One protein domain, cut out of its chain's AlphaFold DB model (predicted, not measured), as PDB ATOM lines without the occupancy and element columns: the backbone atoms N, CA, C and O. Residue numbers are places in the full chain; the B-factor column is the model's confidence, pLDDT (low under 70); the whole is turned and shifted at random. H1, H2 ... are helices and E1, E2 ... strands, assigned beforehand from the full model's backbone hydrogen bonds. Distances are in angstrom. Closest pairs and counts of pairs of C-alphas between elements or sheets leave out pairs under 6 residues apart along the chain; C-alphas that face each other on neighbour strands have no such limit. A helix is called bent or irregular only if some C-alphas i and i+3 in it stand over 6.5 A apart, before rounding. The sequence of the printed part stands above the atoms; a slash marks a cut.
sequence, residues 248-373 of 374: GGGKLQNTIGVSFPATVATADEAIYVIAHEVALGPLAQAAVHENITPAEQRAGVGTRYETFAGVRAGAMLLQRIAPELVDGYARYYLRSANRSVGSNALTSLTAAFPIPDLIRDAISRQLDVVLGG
ATOM      1  N   GLY A 248     300.955 -56.134 -13.775       75.38
ATOM      2  CA  GLY A 248     301.149 -54.779 -13.280       75.38
ATOM      3  C   GLY A 248     302.534 -54.259 -13.631       75.38
ATOM      4  O   GLY A 248     303.413 -55.028 -14.023       75.38
ATOM      5  N   GLY A 249     302.711 -52.946 -13.500       52.72
ATOM      6  CA  GLY A 249     303.963 -52.249 -13.791       52.72
ATOM      7  C   GLY A 249     303.880 -51.316 -15.004       52.72
ATOM      8  O   GLY A 249     303.365 -51.662 -16.067       52.72
ATOM      9  N   GLY A 250     304.414 -50.103 -14.847       54.28
ATOM     10  CA  GLY A 250     304.472 -49.095 -15.910       54.28
ATOM     11  C   GLY A 250     303.147 -48.354 -16.137       54.28
ATOM     12  O   GLY A 250     302.515 -47.902 -15.189       54.28
ATOM     13  N   LYS A 251     302.756 -48.173 -17.410       49.69
ATOM     14  CA  LYS A 251     301.536 -47.441 -17.823       49.69
ATOM     15  C   LYS A 251     300.248 -48.282 -17.774       49.69
ATOM     16  O   LYS A 251     299.170 -47.735 -17.982       49.69
ATOM     17  N   LEU A 252     300.354 -49.595 -17.562       59.59
ATOM     18  CA  LEU A 252     299.212 -50.511 -17.524       59.59
ATOM     19  C   LEU A 252     298.554 -50.495 -16.139       59.59
ATOM     20  O   LEU A 252     299.236 -50.396 -15.120       59.59
ATOM     21  N   GLN A 253     297.225 -50.615 -16.094       71.94
ATOM     22  CA  GLN A 253     296.511 -50.781 -14.828       71.94
ATOM     23  C   GLN A 253     296.803 -52.154 -14.215       71.94
ATOM     24  O   GLN A 253     296.789 -53.166 -14.918       71.94
ATOM     25  N   ASN A 254     297.007 -52.195 -12.896       87.31
ATOM     26  CA  ASN A 254     297.209 -53.457 -12.192       87.31
ATOM     27  C   ASN A 254     295.951 -54.322 -12.299       87.31
ATOM     28  O   ASN A 254     294.834 -53.855 -12.065       87.31
ATOM     29  N   THR A 255     296.134 -55.587 -12.648       91.75
ATOM     30  CA  THR A 255     295.059 -56.563 -12.789       91.75
ATOM     31  C   THR A 255     295.472 -57.857 -12.108       91.75
ATOM     32  O   THR A 255     296.554 -58.364 -12.384       91.75
ATOM     33  N   ILE A 256     294.613 -58.410 -11.254       94.31
ATOM     34  CA  ILE A 256     294.847 -59.700 -10.591       94.31
ATOM     35  C   ILE A 256     293.727 -60.656 -10.988       94.31
ATOM     36  O   ILE A 256     292.574 -60.428 -10.643       94.31
ATOM     37  N   GLY A 257     294.053 -61.709 -11.727       96.25
ATOM     38  CA  GLY A 257     293.164 -62.831 -11.997       96.25
ATOM     39  C   GLY A 257     293.169 -63.794 -10.818       96.25
ATOM     40  O   GLY A 257     294.230 -64.259 -10.406       96.25
ATOM     41  N   VAL A 258     291.993 -64.100 -10.281       97.44
ATOM     42  CA  VAL A 258     291.820 -65.025  -9.157       97.44
ATOM     43  C   VAL A 258     290.725 -66.041  -9.457       97.44
ATOM     44  O   VAL A 258     289.921 -65.858 -10.376       97.44
ATOM     45  N   SER A 259     290.683 -67.117  -8.673       96.19
ATOM     46  CA  SER A 259     289.617 -68.107  -8.775       96.19
ATOM     47  C   SER A 259     288.246 -67.475  -8.532       96.19
ATOM     48  O   SER A 259     288.094 -66.563  -7.717       96.19
ATOM     49  N   PHE A 260     287.230 -67.960  -9.247       97.38
ATOM     50  CA  PHE A 260     285.835 -67.600  -9.005       97.38
ATOM     51  C   PHE A 260     285.200 -68.615  -8.038       97.38
ATOM     52  O   PHE A 260     284.892 -69.742  -8.449       97.38
ATOM     53  N   PRO A 261     284.969 -68.249  -6.760       96.56
ATOM     54  CA  PRO A 261     284.494 -69.194  -5.759       96.56
ATOM     55  C   PRO A 261     283.158 -69.842  -6.137       96.56
ATOM     56  O   PRO A 261     282.296 -69.221  -6.757       96.56
ATOM     57  N   ALA A 262     282.981 -71.109  -5.752       93.69
ATOM     58  CA  ALA A 262     281.778 -71.896  -6.042       93.69
ATOM     59  C   ALA A 262     280.519 -71.380  -5.335       93.69
ATOM     60  O   ALA A 262     279.422 -71.479  -5.874       93.69
ATOM     61  N   THR A 263     280.673 -70.859  -4.115       96.81
ATOM     62  CA  THR A 263     279.555 -70.502  -3.240       96.81
ATOM     63  C   THR A 263     279.866 -69.246  -2.433       96.81
ATOM     64  O   THR A 263     281.023 -68.856  -2.280       96.81
ATOM     65  N   VAL A 264     278.834 -68.644  -1.839       97.56
ATOM     66  CA  VAL A 264     278.994 -67.511  -0.913       97.56
ATOM     67  C   VAL A 264     279.827 -67.905   0.311       97.56
ATOM     68  O   VAL A 264     280.644 -67.116   0.782       97.56
ATOM     69  N   ALA A 265     279.684 -69.137   0.809       96.88
ATOM     70  CA  ALA A 265     280.462 -69.629   1.946       96.88
ATOM     71  C   ALA A 265     281.974 -69.635   1.660       96.88
ATOM     72  O   ALA A 265     282.770 -69.398   2.561       96.88
ATOM     73  N   THR A 266     282.366 -69.833   0.400       96.44
ATOM     74  CA  THR A 266     283.767 -69.898  -0.024       96.44
ATOM     75  C   THR A 266     284.276 -68.598  -0.651       96.44
ATOM     76  O   THR A 266     285.354 -68.593  -1.230       96.44
ATOM     77  N   ALA A 267     283.555 -67.477  -0.544       97.12
ATOM     78  CA  ALA A 267     283.978 -66.221  -1.177       97.12
ATOM     79  C   ALA A 267     285.335 -65.667  -0.668       97.12
ATOM     80  O   ALA A 267     285.970 -64.888  -1.373       97.12
ATOM     81  N   ASP A 268     285.835 -66.115   0.492       97.56
ATOM     82  CA  ASP A 268     287.158 -65.730   1.013       97.56
ATOM     83  C   ASP A 268     288.300 -66.349   0.205       97.56
ATOM     84  O   ASP A 268     289.417 -65.842   0.242       97.56
ATOM     85  N   GLU A 269     288.024 -67.395  -0.579       97.38
ATOM     86  CA  GLU A 269     289.014 -68.022  -1.454       97.38
ATOM     87  C   GLU A 269     289.606 -67.021  -2.450       97.38
ATOM     88  O   GLU A 269     290.816 -67.018  -2.663       97.38
ATOM     89  N   ALA A 270     288.796 -66.088  -2.964       97.75
ATOM     90  CA  ALA A 270     289.296 -65.002  -3.802       97.75
ATOM     91  C   ALA A 270     290.279 -64.096  -3.036       97.75
ATOM     92  O   ALA A 270     291.309 -63.705  -3.578       97.75
ATOM     93  N   ILE A 271     290.008 -63.807  -1.757       98.00
ATOM     94  CA  ILE A 271     290.887 -62.994  -0.899       98.00
ATOM     95  C   ILE A 271     292.203 -63.722  -0.614       98.00
ATOM     96  O   ILE A 271     293.259 -63.089  -0.568       98.00
ATOM     97  N   TYR A 272     292.167 -65.049  -0.470       98.31
ATOM     98  CA  TYR A 272     293.375 -65.856  -0.305       98.31
ATOM     99  C   TYR A 272     294.284 -65.755  -1.527       98.31
ATOM    100  O   TYR A 272     295.475 -65.493  -1.369       98.31
ATOM    101  N   VAL A 273     293.723 -65.887  -2.732       97.69
ATOM    102  CA  VAL A 273     294.506 -65.762  -3.969       97.69
ATOM    103  C   VAL A 273     295.017 -64.333  -4.155       97.69
ATOM    104  O   VAL A 273     296.175 -64.163  -4.513       97.69
ATOM    105  N   ILE A 274     294.232 -63.297  -3.816       96.81
ATOM    106  CA  ILE A 274     294.733 -61.908  -3.803       96.81
ATOM    107  C   ILE A 274     295.967 -61.795  -2.902       96.81
ATOM    108  O   ILE A 274     296.971 -61.232  -3.322       96.81
ATOM    109  N   ALA A 275     295.914 -62.332  -1.678       97.00
ATOM    110  CA  ALA A 275     297.025 -62.249  -0.733       97.00
ATOM    111  C   ALA A 275     298.290 -62.961  -1.230       97.00
ATOM    112  O   ALA A 275     299.391 -62.447  -1.041       97.00
ATOM    113  N   HIS A 276     298.130 -64.126  -1.861       96.38
ATOM    114  CA  HIS A 276     299.217 -64.845  -2.521       96.38
ATOM    115  C   HIS A 276     299.848 -64.002  -3.629       96.38
ATOM    116  O   HIS A 276     301.056 -63.772  -3.632       96.38
ATOM    117  N   GLU A 277     299.011 -63.466  -4.508       94.38
ATOM    118  CA  GLU A 277     299.429 -62.781  -5.723       94.38
ATOM    119  C   GLU A 277     300.114 -61.435  -5.463       94.38
ATOM    120  O   GLU A 277     301.187 -61.157  -6.003       94.38
ATOM    121  N   VAL A 278     299.567 -60.615  -4.561       92.38
ATOM    122  CA  VAL A 278     300.181 -59.320  -4.218       92.38
ATOM    123  C   VAL A 278     301.508 -59.491  -3.477       92.38
ATOM    124  O   VAL A 278     302.366 -58.611  -3.544       92.38
ATOM    125  N   ALA A 279     301.691 -60.613  -2.774       90.00
ATOM    126  CA  ALA A 279     302.915 -60.936  -2.053       90.00
ATOM    127  C   ALA A 279     303.978 -61.600  -2.947       90.00
ATOM    128  O   ALA A 279     305.172 -61.488  -2.657       90.00
ATOM    129  N   LEU A 280     303.569 -62.276  -4.027       87.00
ATOM    130  CA  LEU A 280     304.450 -63.075  -4.878       87.00
ATOM    131  C   LEU A 280     305.595 -62.246  -5.474       87.00
ATOM    132  O   LEU A 280     306.762 -62.554  -5.247       87.00
ATOM    133  N   GLY A 281     305.279 -61.177  -6.204       82.06
ATOM    134  CA  GLY A 281     306.287 -60.341  -6.867       82.06
ATOM    135  C   GLY A 281     307.218 -59.601  -5.893       82.06
ATOM    136  O   GLY A 281     308.415 -59.892  -5.844       82.06
ATOM    137  N   PRO A 282     306.701 -58.636  -5.108       81.12
ATOM    138  CA  PRO A 282     307.537 -57.737  -4.312       81.12
ATOM    139  C   PRO A 282     308.215 -58.401  -3.108       81.12
ATOM    140  O   PRO A 282     309.185 -57.840  -2.608       81.12
ATOM    141  N   LEU A 283     307.720 -59.550  -2.627       86.50
ATOM    142  CA  LEU A 283     308.313 -60.246  -1.483       86.50
ATOM    143  C   LEU A 283     308.963 -61.565  -1.895       86.50
ATOM    144  O   LEU A 283     310.162 -61.750  -1.720       86.50
ATOM    145  N   ALA A 284     308.179 -62.508  -2.422       88.38
ATOM    146  CA  ALA A 284     308.658 -63.872  -2.618       88.38
ATOM    147  C   ALA A 284     309.727 -63.960  -3.717       88.38
ATOM    148  O   ALA A 284     310.812 -64.476  -3.462       88.38
ATOM    149  N   GLN A 285     309.459 -63.426  -4.911       89.12
ATOM    150  CA  GLN A 285     310.415 -63.449  -6.023       89.12
ATOM    151  C   GLN A 285     311.674 -62.638  -5.705       89.12
ATOM    152  O   GLN A 285     312.780 -63.120  -5.947       89.12
ATOM    153  N   ALA A 286     311.519 -61.452  -5.106       88.56
ATOM    154  CA  ALA A 286     312.649 -60.635  -4.663       88.56
ATOM    155  C   ALA A 286     313.531 -61.399  -3.659       88.56
ATOM    156  O   ALA A 286     314.733 -61.555  -3.876       88.56
ATOM    157  N   ALA A 287     312.929 -61.962  -2.606       91.44
ATOM    158  CA  ALA A 287     313.651 -62.726  -1.596       91.44
ATOM    159  C   ALA A 287     314.332 -63.973  -2.171       91.44
ATOM    160  O   ALA A 287     315.457 -64.281  -1.781       91.44
ATOM    161  N   VAL A 288     313.690 -64.698  -3.093       91.75
ATOM    162  CA  VAL A 288     314.313 -65.859  -3.741       91.75
ATOM    163  C   VAL A 288     315.504 -65.420  -4.589       91.75
ATOM    164  O   VAL A 288     316.590 -65.959  -4.401       91.75
ATOM    165  N   HIS A 289     315.344 -64.424  -5.464       89.56
ATOM    166  CA  HIS A 289     316.412 -63.962  -6.356       89.56
ATOM    167  C   HIS A 289     317.658 -63.508  -5.582       89.56
ATOM    168  O   HIS A 289     318.778 -63.841  -5.960       89.56
ATOM    169  N   GLU A 290     317.469 -62.782  -4.480       89.00
ATOM    170  CA  GLU A 290     318.565 -62.259  -3.657       89.00
ATOM    171  C   GLU A 290     319.291 -63.336  -2.835       89.00
ATOM    172  O   GLU A 290     320.413 -63.105  -2.386       89.00
ATOM    173  N   ASN A 291     318.671 -64.501  -2.617       90.56
ATOM    174  CA  ASN A 291     319.163 -65.516  -1.677       90.56
ATOM    175  C   ASN A 291     319.440 -66.885  -2.318       90.56
ATOM    176  O   ASN A 291     319.717 -67.843  -1.593       90.56
ATOM    177  N   ILE A 292     319.398 -66.995  -3.649       89.62
ATOM    178  CA  ILE A 292     319.865 -68.181  -4.380       89.62
ATOM    179  C   ILE A 292     321.170 -67.892  -5.120       89.62
ATOM    180  O   ILE A 292     321.429 -66.789  -5.595       89.62
ATOM    181  N   THR A 293     322.001 -68.915  -5.268       87.38
ATOM    182  CA  THR A 293     323.235 -68.825  -6.047       87.38
ATOM    183  C   THR A 293     322.968 -68.964  -7.553       87.38
ATOM    184  O   THR A 293     322.023 -69.643  -7.971       87.38
ATOM    185  N   PRO A 294     323.869 -68.462  -8.422       87.00
ATOM    186  CA  PRO A 294     323.786 -68.710  -9.866       87.00
ATOM    187  C   PRO A 294     323.841 -70.197 -10.254       87.00
ATOM    188  O   PRO A 294     323.482 -70.568 -11.372       87.00
ATOM    189  N   ALA A 295     324.359 -71.067  -9.381       87.19
ATOM    190  CA  ALA A 295     324.347 -72.513  -9.592       87.19
ATOM    191  C   ALA A 295     322.949 -73.101  -9.347       87.19
ATOM    192  O   ALA A 295     322.454 -73.855 -10.182       87.19
ATOM    193  N   GLU A 296     322.289 -72.706  -8.259       87.31
ATOM    194  CA  GLU A 296     320.916 -73.118  -7.934       87.31
ATOM    195  C   GLU A 296     319.900 -72.600  -8.951       87.31
ATOM    196  O   GLU A 296     318.988 -73.331  -9.342       87.31
ATOM    197  N   GLN A 297     320.093 -71.376  -9.450       84.19
ATOM    198  CA  GLN A 297     319.263 -70.822 -10.517       84.19
ATOM    199  C   GLN A 297     319.356 -71.669 -11.793       84.19
ATOM    200  O   GLN A 297     318.334 -72.050 -12.361       84.19
ATOM    201  N   ARG A 298     320.573 -72.057 -12.205       82.12
ATOM    202  CA  ARG A 298     320.785 -72.959 -13.355       82.12
ATOM    203  C   ARG A 298     320.228 -74.365 -13.128       82.12
ATOM    204  O   ARG A 298     319.866 -75.029 -14.092       82.12
ATOM    205  N   ALA A 299     320.148 -74.810 -11.876       84.38
ATOM    206  CA  ALA A 299     319.552 -76.088 -11.499       84.38
ATOM    207  C   ALA A 299     318.010 -76.046 -11.399       84.38
ATOM    208  O   ALA A 299     317.401 -77.065 -11.083       84.38
ATOM    209  N   GLY A 300     317.370 -74.894 -11.646       80.25
ATOM    210  CA  GLY A 300     315.910 -74.740 -11.581       80.25
ATOM    211  C   GLY A 300     315.338 -74.694 -10.160       80.25
ATOM    212  O   GLY A 300     314.124 -74.762  -9.974       80.25
ATOM    213  N   VAL A 301     316.196 -74.567  -9.144       84.75
ATOM    214  CA  VAL A 301     315.787 -74.514  -7.732       84.75
ATOM    215  C   VAL A 301     315.021 -73.221  -7.429       84.75
ATOM    216  O   VAL A 301     314.053 -73.253  -6.672       84.75
ATOM    217  N   GLY A 302     315.400 -72.112  -8.077       82.00
ATOM    218  CA  GLY A 302     314.736 -70.813  -7.935       82.00
ATOM    219  C   GLY A 302     313.240 -70.877  -8.238       82.00
ATOM    220  O   GLY A 302     312.440 -70.535  -7.377       82.00
ATOM    221  N   THR A 303     312.847 -71.435  -9.388       81.81
ATOM    222  CA  THR A 303     311.430 -71.558  -9.781       81.81
ATOM    223  C   THR A 303     310.607 -72.345  -8.760       81.81
ATOM    224  O   THR A 303     309.490 -71.963  -8.426       81.81
ATOM    225  N   ARG A 304     311.164 -73.429  -8.201       85.56
ATOM    226  CA  ARG A 304     310.479 -74.196  -7.151       85.56
ATOM    227  C   ARG A 304     310.312 -73.376  -5.871       85.56
ATOM    228  O   ARG A 304     309.254 -73.436  -5.243       85.56
ATOM    229  N   TYR A 305     311.351 -72.646  -5.466       90.06
ATOM    230  CA  TYR A 305     311.273 -71.786  -4.291       90.06
ATOM    231  C   TYR A 305     310.339 -70.604  -4.495       90.06
ATOM    232  O   TYR A 305     309.661 -70.267  -3.540       90.06
ATOM    233  N   GLU A 306     310.227 -70.031  -5.691       89.75
ATOM    234  CA  GLU A 306     309.283 -68.945  -5.982       89.75
ATOM    235  C   GLU A 306     307.834 -69.367  -5.728       89.75
ATOM    236  O   GLU A 306     307.140 -68.697  -4.967       89.75
ATOM    237  N   THR A 307     307.397 -70.519  -6.256       87.38
ATOM    238  CA  THR A 307     306.035 -71.031  -6.016       87.38
ATOM    239  C   THR A 307     305.774 -71.251  -4.523       87.38
ATOM    240  O   THR A 307     304.741 -70.854  -3.984       87.38
ATOM    241  N   PHE A 308     306.722 -71.868  -3.809       94.38
ATOM    242  CA  PHE A 308     306.559 -72.134  -2.377       94.38
ATOM    243  C   PHE A 308     306.596 -70.839  -1.560       94.38
ATOM    244  O   PHE A 308     305.784 -70.650  -0.652       94.38
ATOM    245  N   ALA A 309     307.507 -69.934  -1.900       94.75
ATOM    246  CA  ALA A 309     307.660 -68.638  -1.267       94.75
ATOM    247  C   ALA A 309     306.423 -67.766  -1.482       94.75
ATOM    248  O   ALA A 309     306.023 -67.110  -0.531       94.75
ATOM    249  N   GLY A 310     305.762 -67.815  -2.644       94.94
ATOM    250  CA  GLY A 310     304.498 -67.115  -2.887       94.94
ATOM    251  C   GLY A 310     303.410 -67.524  -1.895       94.94
ATOM    252  O   GLY A 310     302.836 -66.688  -1.196       94.94
ATOM    253  N   VAL A 311     303.189 -68.836  -1.730       96.94
ATOM    254  CA  VAL A 311     302.216 -69.358  -0.751       96.94
ATOM    255  C   VAL A 311     302.580 -68.940   0.674       96.94
ATOM    256  O   VAL A 311     301.706 -68.545   1.450       96.94
ATOM    257  N   ARG A 312     303.865 -69.003   1.036       97.44
ATOM    258  CA  ARG A 312     304.331 -68.616   2.374       97.44
ATOM    259  C   ARG A 312     304.230 -67.112   2.617       97.44
ATOM    260  O   ARG A 312     303.797 -66.723   3.699       97.44
ATOM    261  N   ALA A 313     304.555 -66.289   1.628       97.12
ATOM    262  CA  ALA A 313     304.485 -64.838   1.707       97.12
ATOM    263  C   ALA A 313     303.038 -64.358   1.875       97.12
ATOM    264  O   ALA A 313     302.783 -63.539   2.757       97.12
ATOM    265  N   GLY A 314     302.077 -64.934   1.141       97.44
ATOM    266  CA  GLY A 314     300.653 -64.627   1.325       97.44
ATOM    267  C   GLY A 314     300.152 -64.951   2.739       97.44
ATOM    268  O   GLY A 314     299.491 -64.125   3.369       97.44
ATOM    269  N   ALA A 315     300.551 -66.098   3.308       98.12
ATOM    270  CA  ALA A 315     300.228 -66.434   4.699       98.12
ATOM    271  C   ALA A 315     300.855 -65.443   5.696       98.12
ATOM    272  O   ALA A 315     300.186 -65.004   6.632       98.12
ATOM    273  N   MET A 316     302.126 -65.073   5.501       98.00
ATOM    274  CA  MET A 316     302.848 -64.128   6.366       98.00
ATOM    275  C   MET A 316     302.275 -62.706   6.293       98.00
ATOM    276  O   MET A 316     302.259 -62.009   7.312       98.00
ATOM    277  N   LEU A 317     301.785 -62.291   5.121       97.81
ATOM    278  CA  LEU A 317     301.053 -61.041   4.928       97.81
ATOM    279  C   LEU A 317     299.744 -61.065   5.721       97.81
ATOM    280  O   LEU A 317     299.528 -60.196   6.567       97.81
ATOM    281  N   LEU A 318     298.908 -62.090   5.519       98.31
ATOM    282  CA  LEU A 318     297.630 -62.224   6.223       98.31
ATOM    283  C   LEU A 318     297.804 -62.289   7.743       98.31
ATOM    284  O   LEU A 318     297.040 -61.652   8.457       98.31
ATOM    285  N   GLN A 319     298.847 -62.949   8.249       97.50
ATOM    286  CA  GLN A 319     299.165 -62.957   9.684       97.50
ATOM    287  C   GLN A 319     299.331 -61.561  10.290       97.50
ATOM    288  O   GLN A 319     299.093 -61.396  11.482       97.50
ATOM    289  N   ARG A 320     299.748 -60.565   9.500       97.00
ATOM    290  CA  ARG A 320     299.948 -59.191   9.979       97.00
ATOM    291  C   ARG A 320     298.718 -58.313   9.788       97.00
ATOM    292  O   ARG A 320     298.462 -57.461  10.631       97.00
ATOM    293  N   ILE A 321     297.978 -58.497   8.694       97.06
ATOM    294  CA  ILE A 321     296.907 -57.560   8.310       97.06
ATOM    295  C   ILE A 321     295.492 -58.110   8.513       97.06
ATOM    296  O   ILE A 321     294.569 -57.333   8.736       97.06
ATOM    297  N   ALA A 322     295.305 -59.429   8.447       97.69
ATOM    298  CA  ALA A 322     294.016 -60.105   8.592       97.69
ATOM    299  C   ALA A 322     294.201 -61.519   9.189       97.69
ATOM    300  O   ALA A 322     294.001 -62.517   8.485       97.69
ATOM    301  N   PRO A 323     294.617 -61.635  10.470       97.81
ATOM    302  CA  PRO A 323     294.940 -62.921  11.095       97.81
ATOM    303  C   PRO A 323     293.787 -63.932  11.055       97.81
ATOM    304  O   PRO A 323     294.017 -65.139  10.986       97.81
ATOM    305  N   GLU A 324     292.545 -63.445  11.048       97.25
ATOM    306  CA  GLU A 324     291.330 -64.253  10.956       97.25
ATOM    307  C   GLU A 324     291.238 -65.082   9.663       97.25
ATOM    308  O   GLU A 324     290.563 -66.108   9.640       97.25
ATOM    309  N   LEU A 325     291.943 -64.681   8.598       98.06
ATOM    310  CA  LEU A 325     291.951 -65.382   7.312       98.06
ATOM    311  C   LEU A 325     293.008 -66.492   7.222       98.06
ATOM    312  O   LEU A 325     292.971 -67.291   6.288       98.06
ATOM    313  N   VAL A 326     293.954 -66.566   8.163       98.19
ATOM    314  CA  VAL A 326     295.158 -67.409   8.031       98.19
ATOM    315  C   VAL A 326     294.836 -68.906   8.050       98.19
ATOM    316  O   VAL A 326     295.415 -69.659   7.266       98.19
ATOM    317  N   ASP A 327     293.917 -69.355   8.912       98.00
ATOM    318  CA  ASP A 327     293.530 -70.775   8.963       98.00
ATOM    319  C   ASP A 327     292.839 -71.208   7.659       98.00
ATOM    320  O   ASP A 327     293.215 -72.219   7.061       98.00
ATOM    321  N   GLY A 328     291.901 -70.395   7.163       97.88
ATOM    322  CA  GLY A 328     291.213 -70.639   5.894       97.88
ATOM    323  C   GLY A 328     292.164 -70.626   4.695       97.88
ATOM    324  O   GLY A 328     292.131 -71.552   3.884       97.88
ATOM    325  N   TYR A 329     293.089 -69.663   4.644       98.50
ATOM    326  CA  TYR A 329     294.157 -69.602   3.642       98.50
ATOM    327  C   TYR A 329     295.001 -70.883   3.636       98.50
ATOM    328  O   TYR A 329     295.241 -71.483   2.586       98.50
ATOM    329  N   ALA A 330     295.432 -71.346   4.814       98.44
ATOM    330  CA  ALA A 330     296.253 -72.543   4.924       98.44
ATOM    331  C   ALA A 330     295.511 -73.794   4.426       98.44
ATOM    332  O   ALA A 330     296.068 -74.585   3.663       98.44
ATOM    333  N   ARG A 331     294.234 -73.953   4.798       98.00
ATOM    334  CA  ARG A 331     293.385 -75.056   4.314       98.00
ATOM    335  C   ARG A 331     293.161 -74.989   2.806       98.00
ATOM    336  O   ARG A 331     293.210 -76.028   2.151       98.00
ATOM    337  N   TYR A 332     292.946 -73.792   2.262       97.56
ATOM    338  CA  TYR A 332     292.756 -73.570   0.832       97.56
ATOM    339  C   TYR A 332     293.959 -74.062   0.018       97.56
ATOM    340  O   TYR A 332     293.796 -74.915  -0.858       97.56
ATOM    341  N   TYR A 333     295.171 -73.613   0.356       97.69
ATOM    342  CA  TYR A 333     296.382 -74.004  -0.375       97.69
ATOM    343  C   TYR A 333     296.778 -75.464  -0.152       97.69
ATOM    344  O   TYR A 333     297.254 -76.112  -1.084       97.69
ATOM    345  N   LEU A 334     296.532 -76.027   1.036       97.12
ATOM    346  CA  LEU A 334     296.704 -77.466   1.263       97.12
ATOM    347  C   LEU A 334     295.764 -78.285   0.372       97.12
ATOM    348  O   LEU A 334     296.214 -79.232  -0.270       97.12
ATOM    349  N   ARG A 335     294.489 -77.893   0.261       95.06
ATOM    350  CA  ARG A 335     293.520 -78.548  -0.629       95.06
ATOM    351  C   ARG A 335     293.923 -78.415  -2.099       95.06
ATOM    352  O   ARG A 335     293.925 -79.415  -2.810       95.06
ATOM    353  N   SER A 336     294.305 -77.216  -2.541       93.12
ATOM    354  CA  SER A 336     294.735 -76.956  -3.925       93.12
ATOM    355  C   SER A 336     295.970 -77.802  -4.301       93.12
ATOM    356  O   SER A 336     296.013 -78.442  -5.360       93.12
ATOM    357  N   ALA A 337     296.906 -77.956  -3.356       93.38
ATOM    358  CA  ALA A 337     298.086 -78.812  -3.479       93.38
ATOM    359  C   ALA A 337     297.855 -80.306  -3.196       93.38
ATOM    360  O   ALA A 337     298.816 -81.080  -3.179       93.38
ATOM    361  N   ASN A 338     296.604 -80.728  -2.975       93.50
ATOM    362  CA  ASN A 338     296.231 -82.101  -2.631       93.50
ATOM    363  C   ASN A 338     297.028 -82.662  -1.430       93.50
ATOM    364  O   ASN A 338     297.588 -83.761  -1.467       93.50
ATOM    365  N   ARG A 339     297.124 -81.870  -0.359       95.06
ATOM    366  CA  ARG A 339     297.786 -82.206   0.906       95.06
ATOM    367  C   ARG A 339     296.769 -82.261   2.040       95.06
ATOM    368  O   ARG A 339     295.838 -81.462   2.106       95.06
ATOM    369  N   SER A 340     296.970 -83.194   2.965       93.31
ATOM    370  CA  SER A 340     296.130 -83.333   4.153       93.31
ATOM    371  C   SER A 340     296.368 -82.197   5.146       93.31
ATOM    372  O   SER A 340     297.513 -81.823   5.414       93.31
ATOM    373  N   VAL A 341     295.289 -81.712   5.757       94.94
ATOM    374  CA  VAL A 341     295.354 -80.792   6.895       94.94
ATOM    375  C   VAL A 341     295.543 -81.618   8.167       94.94
ATOM    376  O   VAL A 341     294.728 -82.489   8.463       94.94
ATOM    377  N   GLY A 342     296.637 -81.380   8.892       92.19
ATOM    378  CA  GLY A 342     296.883 -81.983  10.200       92.19
ATOM    379  C   GLY A 342     296.110 -81.277  11.319       92.19
ATOM    380  O   GLY A 342     295.123 -80.586  11.080       92.19
ATOM    381  N   SER A 343     296.591 -81.407  12.556       89.75
ATOM    382  CA  SER A 343     295.994 -80.740  13.725       89.75
ATOM    383  C   SER A 343     296.087 -79.210  13.673       89.75
ATOM    384  O   SER A 343     295.220 -78.527  14.211       89.75
ATOM    385  N   ASN A 344     297.112 -78.666  13.009       94.94
ATOM    386  CA  ASN A 344     297.293 -77.235  12.787       94.94
ATOM    387  C   ASN A 344     297.521 -76.958  11.294       94.94
ATOM    388  O   ASN A 344     298.511 -77.416  10.716       94.94
ATOM    389  N   ALA A 345     296.618 -76.188  10.678       96.50
ATOM    390  CA  ALA A 345     296.658 -75.920   9.243       96.50
ATOM    391  C   ALA A 345     297.926 -75.164   8.819       96.50
ATOM    392  O   ALA A 345     298.520 -75.490   7.794       96.50
ATOM    393  N   LEU A 346     298.396 -74.205   9.620       95.44
ATOM    394  CA  LEU A 346     299.584 -73.411   9.310       95.44
ATOM    395  C   LEU A 346     300.881 -74.231   9.414       95.44
ATOM    396  O   LEU A 346     301.789 -74.077   8.590       95.44
ATOM    397  N   THR A 347     300.969 -75.138  10.388       96.25
ATOM    398  CA  THR A 347     302.081 -76.095  10.485       96.25
ATOM    399  C   THR A 347     302.086 -77.036   9.280       96.25
ATOM    400  O   THR A 347     303.133 -77.232   8.663       96.25
ATOM    401  N   SER A 348     300.921 -77.563   8.888       97.81
ATOM    402  CA  SER A 348     300.793 -78.388   7.680       97.81
ATOM    403  C   SER A 348     301.168 -77.621   6.412       97.81
ATOM    404  O   SER A 348     301.889 -78.160   5.574       97.81
ATOM    405  N   LEU A 349     300.755 -76.355   6.286       97.56
ATOM    406  CA  LEU A 349     301.135 -75.483   5.172       97.56
ATOM    407  C   LEU A 349     302.656 -75.305   5.115       97.56
ATOM    408  O   LEU A 349     303.264 -75.423   4.055       97.56
ATOM    409  N   THR A 350     303.283 -75.077   6.268       96.56
ATOM    410  CA  THR A 350     304.736 -74.910   6.372       96.56
ATOM    411  C   THR A 350     305.500 -76.150   5.914       96.56
ATOM    412  O   THR A 350     306.508 -76.020   5.225       96.56
ATOM    413  N   ALA A 351     305.000 -77.340   6.250       96.12
ATOM    414  CA  ALA A 351     305.578 -78.605   5.809       96.12
ATOM    415  C   ALA A 351     305.344 -78.875   4.310       96.12
ATOM    416  O   ALA A 351     306.213 -79.433   3.643       96.12
ATOM    417  N   ALA A 352     304.185 -78.480   3.772       96.12
ATOM    418  CA  ALA A 352     303.839 -78.672   2.362       96.12
ATOM    419  C   ALA A 352     304.607 -77.736   1.411       96.12
ATOM    420  O   ALA A 352     304.902 -78.129   0.282       96.12
ATOM    421  N   PHE A 353     304.953 -76.531   1.879       96.38
ATOM    422  CA  PHE A 353     305.653 -75.491   1.119       96.38
ATOM    423  C   PHE A 353     306.951 -75.075   1.841       96.38
ATOM    424  O   PHE A 353     307.007 -74.003   2.464       96.38
ATOM    425  N   PRO A 354     307.988 -75.937   1.819       95.56
ATOM    426  CA  PRO A 354     309.245 -75.674   2.509       95.56
ATOM    427  C   PRO A 354     310.085 -74.641   1.752       95.56
ATOM    428  O   PRO A 354     310.367 -74.810   0.569       95.56
ATOM    429  N   ILE A 355     310.542 -73.605   2.449       95.06
ATOM    430  CA  ILE A 355     311.494 -72.617   1.926       95.06
ATOM    431  C   ILE A 355     312.702 -72.524   2.867       95.06
ATOM    432  O   ILE A 355     312.526 -72.729   4.071       95.06
ATOM    433  N   PRO A 356     313.911 -72.222   2.360       95.06
ATOM    434  CA  PRO A 356     315.075 -71.957   3.199       95.06
ATOM    435  C   PRO A 356     314.830 -70.822   4.198       95.06
ATOM    436  O   PRO A 356     314.160 -69.837   3.873       95.06
ATOM    437  N   ASP A 357     315.434 -70.924   5.384       95.19
ATOM    438  CA  ASP A 357     315.297 -69.920   6.447       95.19
ATOM    439  C   ASP A 357     315.718 -68.519   5.979       95.19
ATOM    440  O   ASP A 357     315.035 -67.549   6.286       95.19
ATOM    441  N   LEU A 358     316.766 -68.412   5.151       94.62
ATOM    442  CA  LEU A 358     317.216 -67.129   4.595       94.62
ATOM    443  C   LEU A 358     316.132 -66.445   3.751       94.62
ATOM    444  O   LEU A 358     315.900 -65.248   3.910       94.62
ATOM    445  N   ILE A 359     315.431 -67.205   2.902       95.44
ATOM    446  CA  ILE A 359     314.329 -66.685   2.080       95.44
ATOM    447  C   ILE A 359     313.145 -66.308   2.976       95.44
ATOM    448  O   ILE A 359     312.586 -65.223   2.828       95.44
ATOM    449  N   ARG A 360     312.784 -67.160   3.946       96.50
ATOM    450  CA  ARG A 360     311.717 -66.865   4.919       96.50
ATOM    451  C   ARG A 360     311.990 -65.559   5.670       96.50
ATOM    452  O   ARG A 360     311.101 -64.717   5.788       96.50
ATOM    453  N   ASP A 361     313.202 -65.400   6.186       96.50
ATOM    454  CA  ASP A 361     313.583 -64.249   7.000       96.50
ATOM    455  C   ASP A 361     313.671 -62.978   6.144       96.50
ATOM    456  O   ASP A 361     313.254 -61.909   6.592       96.50
ATOM    457  N   ALA A 362     314.127 -63.089   4.891       95.44
ATOM    458  CA  ALA A 362     314.086 -61.996   3.923       95.44
ATOM    459  C   ALA A 362     312.648 -61.529   3.639       95.44
ATOM    460  O   ALA A 362     312.382 -60.333   3.759       95.44
ATOM    461  N   ILE A 363     311.713 -62.455   3.380       96.25
ATOM    462  CA  ILE A 363     310.282 -62.141   3.205       96.25
ATOM    463  C   ILE A 363     309.736 -61.430   4.446       96.25
ATOM    464  O   ILE A 363     309.067 -60.406   4.322       96.25
ATOM    465  N   SER A 364     310.032 -61.941   5.649       95.75
ATOM    466  CA  SER A 364     309.562 -61.323   6.897       95.75
ATOM    467  C   SER A 364     310.062 -59.887   7.040       95.75
ATOM    468  O   SER A 364     309.263 -58.995   7.313       95.75
ATOM    469  N   ARG A 365     311.363 -59.651   6.823       94.50
ATOM    470  CA  ARG A 365     311.956 -58.309   6.922       94.50
ATOM    471  C   ARG A 365     311.369 -57.350   5.893       94.50
ATOM    472  O   ARG A 365     310.999 -56.239   6.255       94.50
ATOM    473  N   GLN A 366     311.271 -57.765   4.630       92.62
ATOM    474  CA  GLN A 366     310.690 -56.933   3.571       92.62
ATOM    475  C   GLN A 366     309.237 -56.572   3.893       92.62
ATOM    476  O   GLN A 366     308.835 -55.423   3.735       92.62
ATOM    477  N   LEU A 367     308.464 -57.521   4.418       94.56
ATOM    478  CA  LEU A 367     307.087 -57.287   4.825       94.56
ATOM    479  C   LEU A 367     306.979 -56.282   5.985       94.56
ATOM    480  O   LEU A 367     306.108 -55.414   5.950       94.56
ATOM    481  N   ASP A 368     307.875 -56.353   6.971       92.81
ATOM    482  CA  ASP A 368     307.920 -55.391   8.079       92.81
ATOM    483  C   ASP A 368     308.289 -53.978   7.589       92.81
ATOM    484  O   ASP A 368     307.694 -53.002   8.042       92.81
ATOM    485  N   VAL A 369     309.194 -53.853   6.609       91.69
ATOM    486  CA  VAL A 369     309.532 -52.568   5.961       91.69
ATOM    487  C   VAL A 369     308.333 -52.008   5.190       91.69
ATOM    488  O   VAL A 369     307.932 -50.862   5.400       91.69
ATOM    489  N   VAL A 370     307.720 -52.826   4.331       91.06
ATOM    490  CA  VAL A 370     306.584 -52.425   3.487       91.06
ATOM    491  C   VAL A 370     305.371 -52.038   4.335       91.06
ATOM    492  O   VAL A 370     304.674 -51.084   4.001       91.06
ATOM    493  N   LEU A 371     305.108 -52.722   5.451       92.12
ATOM    494  CA  LEU A 371     304.011 -52.370   6.358       92.12
ATOM    495  C   LEU A 371     304.382 -51.273   7.366       92.12
ATOM    496  O   LEU A 371     303.489 -50.573   7.844       92.12
ATOM    497  N   GLY A 372     305.662 -51.097   7.687       84.94
ATOM    498  CA  GLY A 372     306.153 -50.042   8.575       84.94
ATOM    499  C   GLY A 372     306.037 -48.653   7.952       84.94
ATOM    500  O   GLY A 372     305.611 -47.724   8.636       84.94
ATOM    501  N   GLY A 373     306.298 -48.548   6.643       67.75
ATOM    502  CA  GLY A 373     306.393 -47.274   5.930       67.75
ATOM    503  C   GLY A 373     307.698 -46.573   6.295       67.75
ATOM    504  O   GLY A 373     307.795 -45.978   7.366       67.75
TER     505      GLY A 373
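Overview. This is residues 248 to 373 of the 374 residues of an uncharacterized protein of Gemmatimonadaceae bacterium (UniProt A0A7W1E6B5). Both arms of the long bent helix H1 pack crosswise on H3, the helix in the middle of a compact helical body; H4 folds back along H3 as a hairpin, H6 crosses both H1b and H3, and H5 packs on H4. The short H2 lies far out beyond one end of H3, and residues 249 to 255, of which 254 and 255 belong to E1, stick out as an arm. The printed part has 126 residues with one named strand and six named helices, in the order E1 H1 H2 H3 H4 H5 H6, and its class is mostly helix. It is compact, with a radius of gyration of the C-alphas of 14.8 A, and spans 45 by 41 by 28 A.

Arrangement. H1, residues 268 to 291, was assigned as one helix by its hydrogen bonds but is bent: C-alphas 278 and 281 are 6.7 A apart, and its arms H1a, residues 268 to 278, and H1b, residues 281 to 291, stand at a steep tilt of 49 degrees. H1a touches H3, residues 301 to 321, with residues 310 to 318 of H3 alone; their closest C-alphas, of His 276 and Gly 314, are 4.1 A apart, at a steep tilt of 60 degrees, opposite ways. H1b touches H3 at Ala 284 and Ala 309, closest C-alphas 5.1 A apart, at a steep tilt of 50 degrees, opposite ways. H4, residues 323 to 336, forms a helical hairpin with H3, at a shallow tilt of 30 degrees; their closest C-alphas, of Leu 318 and Val 326, are 6.0 A apart. H6, residues 357 to 372, touches H1b, with the closest C-alphas, of Leu 283 and Ile 363, 5.4 A apart. H5, residues 345 to 352, touches H4, with the closest C-alphas, of Ala 330 and Ala 345, 5.5 A apart. H2, residues 294 to 298, is close to H3 but not clearly touching. Every O i to N i+4 pair is within hydrogen-bond range in H1a, H2, H5 and H6, against 5 of 7 in H1b, 16 of 17 in H3 and 8 of 10 in H4.

Along the chain. E1, residues 254 to 259, pairs with no named strand; it begins at C-alpha 254 (297.209, -53.457, -12.192). H1a is 15.4 A long, H1b 14.8 A, H3 30.0 A, H4 20.6 A and H6 22.0 A. H6 ends at C-alpha 372 (306.153, -50.042, 8.575). H3 has a kink of 30 degrees near residue 308.

Size, cuts and confidence. The C-alphas farthest apart, of Val 264 and Ala 295, are 46.4 A apart. The printed part has no cut and no long link. Residues 249 to 252 and residue 373 have pLDDT under 70.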